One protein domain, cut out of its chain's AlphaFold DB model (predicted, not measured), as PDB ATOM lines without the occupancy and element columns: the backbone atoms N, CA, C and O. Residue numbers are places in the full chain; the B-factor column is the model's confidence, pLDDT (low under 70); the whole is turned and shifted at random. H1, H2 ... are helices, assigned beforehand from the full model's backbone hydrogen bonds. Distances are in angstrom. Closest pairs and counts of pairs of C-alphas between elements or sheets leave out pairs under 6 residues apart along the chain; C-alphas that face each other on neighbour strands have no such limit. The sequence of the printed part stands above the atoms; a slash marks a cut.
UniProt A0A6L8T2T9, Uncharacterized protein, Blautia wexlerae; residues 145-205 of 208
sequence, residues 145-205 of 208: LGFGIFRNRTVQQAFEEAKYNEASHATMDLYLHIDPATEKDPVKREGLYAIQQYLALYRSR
ATOM      1  N   LEU A 145     258.570 241.711 334.923       91.56
ATOM      2  CA  LEU A 145     259.815 241.955 334.208       91.56
ATOM      3  C   LEU A 145     260.640 243.035 334.917       91.56
ATOM      4  O   LEU A 145     260.174 244.148 335.158       91.56
ATOM      5  N   GLY A 146     261.893 242.714 335.241       90.06
ATOM      6  CA  GLY A 146     262.820 243.625 335.921       90.06
ATOM      7  C   GLY A 146     263.673 244.494 334.991       90.06
ATOM      8  O   GLY A 146     264.521 245.241 335.478       90.06
ATOM      9  N   PHE A 147     263.478 244.413 333.670       91.94
ATOM     10  CA  PHE A 147     264.387 244.987 332.672       91.94
ATOM     11  C   PHE A 147     263.664 245.617 331.474       91.94
ATOM     12  O   PHE A 147     262.487 245.362 331.220       91.94
ATOM     13  N   GLY A 148     264.419 246.408 330.704       92.19
ATOM     14  CA  GLY A 148     263.982 246.951 329.419       92.19
ATOM     15  C   GLY A 148     262.768 247.878 329.512       92.19
ATOM     16  O   GLY A 148     262.455 248.425 330.568       92.19
ATOM     17  N   ILE A 149     262.074 248.041 328.383       92.69
ATOM     18  CA  ILE A 149     260.871 248.886 328.285       92.69
ATOM     19  C   ILE A 149     259.663 248.294 329.022       92.69
ATOM     20  O   ILE A 149     258.703 249.001 329.307       92.69
ATOM     21  N   PHE A 150     259.708 246.999 329.343       93.69
ATOM     22  CA  PHE A 150     258.642 246.298 330.054       93.69
ATOM     23  C   PHE A 150     258.870 246.236 331.565       93.69
ATOM     24  O   PHE A 150     258.162 245.513 332.263       93.69
ATOM     25  N   ARG A 151     259.848 246.982 332.090       92.94
ATOM     26  CA  ARG A 151     260.146 246.995 333.520       92.94
ATOM     27  C   ARG A 151     258.891 247.297 334.348       92.94
ATOM     28  O   ARG A 151     258.153 248.231 334.046       92.94
ATOM     29  N   ASN A 152     258.696 246.532 335.421       92.25
ATOM     30  CA  ASN A 152     257.544 246.574 336.332       92.25
ATOM     31  C   ASN A 152     256.203 246.149 335.713       92.25
ATOM     32  O   ASN A 152     255.160 246.352 336.333       92.25
ATOM     33  N   ARG A 153     256.205 245.547 334.520       91.94
ATOM     34  CA  ARG A 153     255.012 244.946 333.916       91.94
ATOM     35  C   ARG A 153     255.064 243.440 334.054       91.94
ATOM     36  O   ARG A 153     256.145 242.851 334.026       91.94
ATOM     37  N   THR A 154     253.902 242.812 334.162       90.94
ATOM     38  CA  THR A 154     253.838 241.361 334.002       90.94
ATOM     39  C   THR A 154     254.107 240.983 332.546       90.94
ATOM     40  O   THR A 154     253.882 241.786 331.636       90.94
ATOM     41  N   VAL A 155     254.559 239.756 332.290       88.88
ATOM     42  CA  VAL A 155     254.721 239.261 330.911       88.88
ATOM     43  C   VAL A 155     253.404 239.360 330.140       88.88
ATOM     44  O   VAL A 155     253.407 239.816 329.001       88.88
ATOM     45  N   GLN A 156     252.264 239.024 330.755       88.50
ATOM     46  CA  GLN A 156     250.957 239.174 330.109       88.50
ATOM     47  C   GLN A 156     250.681 240.625 329.687       88.50
ATOM     48  O   GLN A 156     250.248 240.861 328.561       88.50
ATOM     49  N   GLN A 157     250.949 241.595 330.565       91.38
ATOM     50  CA  GLN A 157     250.792 243.018 330.242       91.38
ATOM     51  C   GLN A 157     251.736 243.448 329.113       91.38
ATOM     52  O   GLN A 157     251.329 244.187 328.223       91.38
ATOM     53  N   ALA A 158     252.976 242.957 329.122       93.75
ATOM     54  CA  ALA A 158     253.959 243.243 328.083       93.75
ATOM     55  C   ALA A 158     253.525 242.707 326.706       93.75
ATOM     56  O   ALA A 158     253.651 243.415 325.708       93.75
ATOM     57  N   PHE A 159     252.973 241.491 326.648       91.50
ATOM     58  CA  PHE A 159     252.410 240.928 325.416       91.50
ATOM     59  C   PHE A 159     251.176 241.692 324.936       91.50
ATOM     60  O   PHE A 159     251.037 241.909 323.736       91.50
ATOM     61  N   GLU A 160     250.294 242.108 325.845       91.75
ATOM     62  CA  GLU A 160     249.103 242.882 325.482       91.75
ATOM     63  C   GLU A 160     249.480 244.238 324.879       91.75
ATOM     64  O   GLU A 160     248.949 244.637 323.848       91.75
ATOM     65  N   GLU A 161     250.462 244.921 325.459       90.56
ATOM     66  CA  GLU A 161     250.952 246.193 324.934       90.56
ATOM     67  C   GLU A 161     251.653 246.051 323.577       90.56
ATOM     68  O   GLU A 161     251.451 246.868 322.677       90.56
ATOM     69  N   ALA A 162     252.426 244.977 323.394       91.69
ATOM     70  CA  ALA A 162     253.099 244.666 322.136       91.69
ATOM     71  C   ALA A 162     252.135 244.373 320.967       91.69
ATOM     72  O   ALA A 162     252.570 244.366 319.816       91.69
ATOM     73  N   LYS A 163     250.835 244.156 321.213       89.56
ATOM     74  CA  LYS A 163     249.824 244.039 320.143       89.56
ATOM     75  C   LYS A 163     249.493 245.377 319.491       89.56
ATOM     76  O   LYS A 163     249.147 245.410 318.315       89.56
ATOM     77  N   TYR A 164     249.570 246.464 320.256       89.62
ATOM     78  CA  TYR A 164     249.049 247.773 319.849       89.62
ATOM     79  C   TYR A 164     250.138 248.838 319.683       89.62
ATOM     80  O   TYR A 164     249.854 249.931 319.199       89.62
ATOM     81  N   ASN A 165     251.379 248.542 320.075       93.50
ATOM     82  CA  ASN A 165     252.504 249.465 319.986       93.50
ATOM     83  C   ASN A 165     253.669 248.840 319.204       93.50
ATOM     84  O   ASN A 165     254.268 247.864 319.651       93.50
ATOM     85  N   GLU A 166     254.020 249.436 318.064       90.44
ATOM     86  CA  GLU A 166     255.025 248.909 317.127       90.44
ATOM     87  C   GLU A 166     256.435 248.815 317.738       90.44
ATOM     88  O   GLU A 166     257.130 247.815 317.562       90.44
ATOM     89  N   ALA A 167     256.839 249.802 318.544       89.50
ATOM     90  CA  ALA A 167     258.133 249.776 319.230       89.50
ATOM     91  C   ALA A 167     258.200 248.673 320.307       89.50
ATOM     92  O   ALA A 167     259.230 248.013 320.483       89.50
ATOM     93  N   SER A 168     257.086 248.440 321.005       91.81
ATOM     94  CA  SER A 168     256.951 247.355 321.981       91.81
ATOM     95  C   SER A 168     256.908 245.993 321.298       91.81
ATOM     96  O   SER A 168     257.537 245.055 321.782       91.81
ATOM     97  N   HIS A 169     256.248 245.899 320.142       91.25
ATOM     98  CA  HIS A 169     256.239 244.706 319.303       91.25
ATOM     99  C   HIS A 169     257.652 244.310 318.876       91.25
ATOM    100  O   HIS A 169     258.084 243.193 319.152       91.25
ATOM    101  N   ALA A 170     258.406 245.245 318.291       92.44
ATOM    102  CA  ALA A 170     259.780 245.003 317.851       92.44
ATOM    103  C   ALA A 170     260.702 244.586 319.010       92.44
ATOM    104  O   ALA A 170     261.552 243.710 318.861       92.44
ATOM    105  N   THR A 171     260.513 245.176 320.194       92.31
ATOM    106  CA  THR A 171     261.299 244.820 321.385       92.31
ATOM    107  C   THR A 171     260.933 243.437 321.931       92.31
ATOM    108  O   THR A 171     261.819 242.684 322.334       92.31
ATOM    109  N   MET A 172     259.645 243.078 321.934       93.06
ATOM    110  CA  MET A 172     259.189 241.745 322.336       93.06
ATOM    111  C   MET A 172     259.700 240.669 321.373       93.06
ATOM    112  O   MET A 172     260.185 239.632 321.821       93.06
ATOM    113  N   ASP A 173     259.652 240.934 320.066       88.75
ATOM    114  CA  ASP A 173     260.185 240.029 319.048       88.75
ATOM    115  C   ASP A 173     261.693 239.813 319.228       88.75
ATOM    116  O   ASP A 173     262.155 238.674 319.268       88.75
ATOM    117  N   LEU A 174     262.458 240.880 319.487       91.06
ATOM    118  CA  LEU A 174     263.875 240.763 319.838       91.06
ATOM    119  C   LEU A 174     264.086 239.866 321.070       91.06
ATOM    120  O   LEU A 174     264.935 238.977 321.043       91.06
ATOM    121  N   TYR A 175     263.324 240.064 322.150       92.19
ATOM    122  CA  TYR A 175     263.455 239.274 323.384       92.19
ATOM    123  C   TYR A 175     263.107 237.792 323.197       92.19
ATOM    124  O   TYR A 175     263.704 236.933 323.845       92.19
ATOM    125  N   LEU A 176     262.196 237.471 322.279       84.06
ATOM    126  CA  LEU A 176     261.865 236.091 321.924       84.06
ATOM    127  C   LEU A 176     262.992 235.366 321.174       84.06
ATOM    128  O   LEU A 176     263.031 234.138 321.210       84.06
ATOM    129  N   HIS A 177     263.908 236.100 320.541       85.12
ATOM    130  CA  HIS A 177     265.015 235.544 319.754       85.12
ATOM    131  C   HIS A 177     266.365 235.534 320.487       85.12
ATOM    132  O   HIS A 177     267.331 234.958 319.986       85.12
ATOM    133  N   ILE A 178     266.458 236.148 321.669       81.19
ATOM    134  CA  ILE A 178     267.660 236.072 322.507       81.19
ATOM    135  C   ILE A 178     267.679 234.723 323.228       81.19
ATOM    136  O   ILE A 178     266.722 234.386 323.918       81.19
ATOM    137  N   ASP A 179     268.786 233.981 323.129       77.81
ATOM    138  CA  ASP A 179     269.011 232.788 323.950       77.81
ATOM    139  C   ASP A 179     269.259 233.204 325.413       77.81
ATOM    140  O   ASP A 179     270.323 233.773 325.710       77.81
ATOM    141  N   PRO A 180     268.329 232.925 326.348       72.69
ATOM    142  CA  PRO A 180     268.474 233.363 327.730       72.69
ATOM    143  C   PRO A 180     269.705 232.748 328.421       72.69
ATOM    144  O   PRO A 180     270.267 233.369 329.321       72.69
ATOM    145  N   ALA A 181     270.192 231.580 327.981       70.00
ATOM    146  CA  ALA A 181     271.374 230.935 328.564       70.00
ATOM    147  C   ALA A 181     272.664 231.749 328.355       70.00
ATOM    148  O   ALA A 181     273.635 231.588 329.097       70.00
ATOM    149  N   THR A 182     272.670 232.643 327.365       77.25
ATOM    150  CA  THR A 182     273.805 233.520 327.047       77.25
ATOM    151  C   THR A 182     273.775 234.853 327.802       77.25
ATOM    152  O   THR A 182     274.760 235.596 327.782       77.25
ATOM    153  N   GLU A 183     272.673 235.163 328.496       84.31
ATOM    154  CA  GLU A 183     272.495 236.420 329.219       84.31
ATOM    155  C   GLU A 183     273.249 236.409 330.560       84.31
ATOM    156  O   GLU A 183     273.123 235.494 331.383       84.31
ATOM    157  N   LYS A 184     274.058 237.453 330.773       84.44
ATOM    158  CA  LYS A 184     274.909 237.612 331.959       84.44
ATOM    159  C   LYS A 184     274.165 238.272 333.111       84.44
ATOM    160  O   LYS A 184     274.487 237.989 334.264       84.44
ATOM    161  N   ASP A 185     273.201 239.141 332.814       85.50
ATOM    162  CA  ASP A 185     272.353 239.760 333.830       85.50
ATOM    163  C   ASP A 185     271.304 238.743 334.320       85.50
ATOM    164  O   ASP A 185     270.428 238.351 333.547       85.50
ATOM    165  N   PRO A 186     271.348 238.312 335.595       76.94
ATOM    166  CA  PRO A 186     270.420 237.313 336.117       76.94
ATOM    167  C   PRO A 186     268.956 237.770 336.068       76.94
ATOM    168  O   PRO A 186     268.088 236.951 335.778       76.94
ATOM    169  N   VAL A 187     268.677 239.063 336.276       83.38
ATOM    170  CA  VAL A 187     267.308 239.611 336.269       83.38
ATOM    171  C   VAL A 187     266.737 239.588 334.856       83.38
ATOM    172  O   VAL A 187     265.586 239.206 334.634       83.38
ATOM    173  N   LYS A 188     267.555 239.979 333.877       88.25
ATOM    174  CA  LYS A 188     267.166 239.933 332.469       88.25
ATOM    175  C   LYS A 188     267.030 238.501 331.974       88.25
ATOM    176  O   LYS A 188     266.048 238.178 331.313       88.25
ATOM    177  N   ARG A 189     267.979 237.638 332.332       83.88
ATOM    178  CA  ARG A 189     267.968 236.219 331.984       83.88
ATOM    179  C   ARG A 189     266.673 235.554 332.427       83.88
ATOM    180  O   ARG A 189     266.015 234.928 331.604       83.88
ATOM    181  N   GLU A 190     266.291 235.720 333.691       76.31
ATOM    182  CA  GLU A 190     265.024 235.194 334.198       76.31
ATOM    183  C   GLU A 190     263.848 235.714 333.372       76.31
ATOM    184  O   GLU A 190     263.138 234.926 332.754       76.31
ATOM    185  N   GLY A 191     263.658 237.024 333.239       82.06
ATOM    186  CA  GLY A 191     262.474 237.476 332.515       82.06
ATOM    187  C   GLY A 191     262.461 237.137 331.010       82.06
ATOM    188  O   GLY A 191     261.372 237.016 330.451       82.06
ATOM    189  N   LEU A 192     263.605 236.869 330.362       83.88
ATOM    190  CA  LEU A 192     263.638 236.268 329.016       83.88
ATOM    191  C   LEU A 192     263.068 234.838 329.008       83.88
ATOM    192  O   LEU A 192     262.251 234.514 328.142       83.88
ATOM    193  N   TYR A 193     263.410 234.004 329.998       78.06
ATOM    194  CA  TYR A 193     262.768 232.694 330.167       78.06
ATOM    195  C   TYR A 193     261.254 232.830 330.388       78.06
ATOM    196  O   TYR A 193     260.491 232.043 329.828       78.06
ATOM    197  N   ALA A 194     260.800 233.840 331.138       79.12
ATOM    198  CA  ALA A 194     259.375 234.055 331.413       79.12
ATOM    199  C   ALA A 194     258.600 234.381 330.129       79.12
ATOM    200  O   ALA A 194     257.544 233.805 329.867       79.12
ATOM    201  N   ILE A 195     259.158 235.272 329.303       84.88
ATOM    202  CA  ILE A 195     258.591 235.690 328.016       84.88
ATOM    203  C   ILE A 195     258.443 234.494 327.066       84.88
ATOM    204  O   ILE A 195     257.363 234.266 326.514       84.88
ATOM    205  N   GLN A 196     259.502 233.696 326.904       77.44
ATOM    206  CA  GLN A 196     259.493 232.548 325.992       77.44
ATOM    207  C   GLN A 196     258.554 231.433 326.481       77.44
ATOM    208  O   GLN A 196     257.806 230.855 325.685       77.44
ATOM    209  N   GLN A 197     258.511 231.179 327.795       70.56
ATOM    210  CA  GLN A 197     257.574 230.228 328.404       70.56
ATOM    211  C   GLN A 197     256.114 230.680 328.254       70.56
ATOM    212  O   GLN A 197     255.243 229.854 327.972       70.56
ATOM    213  N   TYR A 198     255.829 231.979 328.389       77.81
ATOM    214  CA  TYR A 198     254.482 232.514 328.196       77.81
ATOM    215  C   TYR A 198     253.984 232.326 326.759       77.81
ATOM    216  O   TYR A 198     252.872 231.833 326.566       77.81
ATOM    217  N   LEU A 199     254.802 232.632 325.744       76.06
ATOM    218  CA  LEU A 199     254.416 232.446 324.339       76.06
ATOM    219  C   LEU A 199     254.147 230.975 324.003       76.06
ATOM    220  O   LEU A 199     253.173 230.660 323.316       76.06
ATOM    221  N   ALA A 200     254.988 230.071 324.503       62.78
ATOM    222  CA  ALA A 200     254.796 228.632 324.367       62.78
ATOM    223  C   ALA A 200     253.441 228.172 324.938       62.78
ATOM    224  O   ALA A 200     252.721 227.402 324.294       62.78
ATOM    225  N   LEU A 201     253.061 228.682 326.116       60.72
ATOM    226  CA  LEU A 201     251.759 228.415 326.733       60.72
ATOM    227  C   LEU A 201     250.606 229.055 325.946       60.72
ATOM    228  O   LEU A 201     249.582 228.404 325.740       60.72
ATOM    229  N   TYR A 202     250.769 230.289 325.466       60.91
ATOM    230  CA  TYR A 202     249.746 231.022 324.711       60.91
ATOM    231  C   TYR A 202     249.444 230.361 323.356       60.91
ATOM    232  O   TYR A 202     248.283 230.099 323.042       60.91
ATOM    233  N   ARG A 203     250.479 229.967 322.597       52.44
ATOM    234  CA  ARG A 203     250.335 229.232 321.323       52.44
ATOM    235  C   ARG A 203     249.650 227.877 321.501       52.44
ATOM    236  O   ARG A 203     248.913 227.446 320.620       52.44
ATOM    237  N   SER A 204     249.831 227.221 322.649       42.12
ATOM    238  CA  SER A 204     249.161 225.946 322.945       42.12
ATOM    239  C   SER A 204     247.651 226.078 323.206       42.12
ATOM    240  O   SER A 204     246.933 225.083 323.135       42.12
ATOM    241  N   ARG A 205     247.156 227.298 323.477       45.22
ATOM    242  CA  ARG A 205     245.741 227.593 323.771       45.22
ATOM    243  C   ARG A 205     244.922 228.067 322.562       45.22
ATOM    244  O   ARG A 205     243.730 228.298 322.718       45.22
TER     245      ARG A 205
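What this domain is: This is residues 145 to 205 of the 208 residues of an uncharacterized protein of Blautia wexlerae (UniProt A0A6L8T2T9). Two shorter helices, H1 and H2, make a V whose open ends pack on the middle of one longer helix, H3. The 61 printed residues hold three named helices, in the order H1, H2, H3, and no named strand: all helix, packing mostly crossed. The whole is compact, radius of gyration of the C-alphas 10.9 A, spanning 30 by 25 by 18 A.

How they stand to each other: Start at H3, residues 186 to 204; its residues 192 to 196 alone touch H2, residues 166 to 177, about perpendicular at 83 degrees, with C-alphas 176 and 196 closest at 5.9 A. Residues 194 to 198 of H3 alone touch H1, residues 155 to 164, the same way at a steep tilt of 68 degrees, only just short of about perpendicular; C-alphas 155 and 195 are closest, 6.0 A. H1 touches residues 168 to 172 of H2 alone, opposite ways at a steep tilt of 47 degrees, closest at C-alphas 162 and 169, 4.2 A. Every O i to N i+4 pair is within hydrogen-bond range in H2 and H3, 5 of 6 in H1.

Where its parts are: Find C-alpha 186 at (270.420, 237.313, 336.117); H3 runs 27.5 A to C-alpha 204 at (249.161, 225.946, 322.945). H1 measures 15.1 A, H2 16.9 A.

The domain as a whole: C-alphas 184 and 205 are farthest apart, 31.9 A. The printed part has no cut; H1 to H2 is a tight link, H2 to H3 a short one. Residues 200 to 205 are under pLDDT 70.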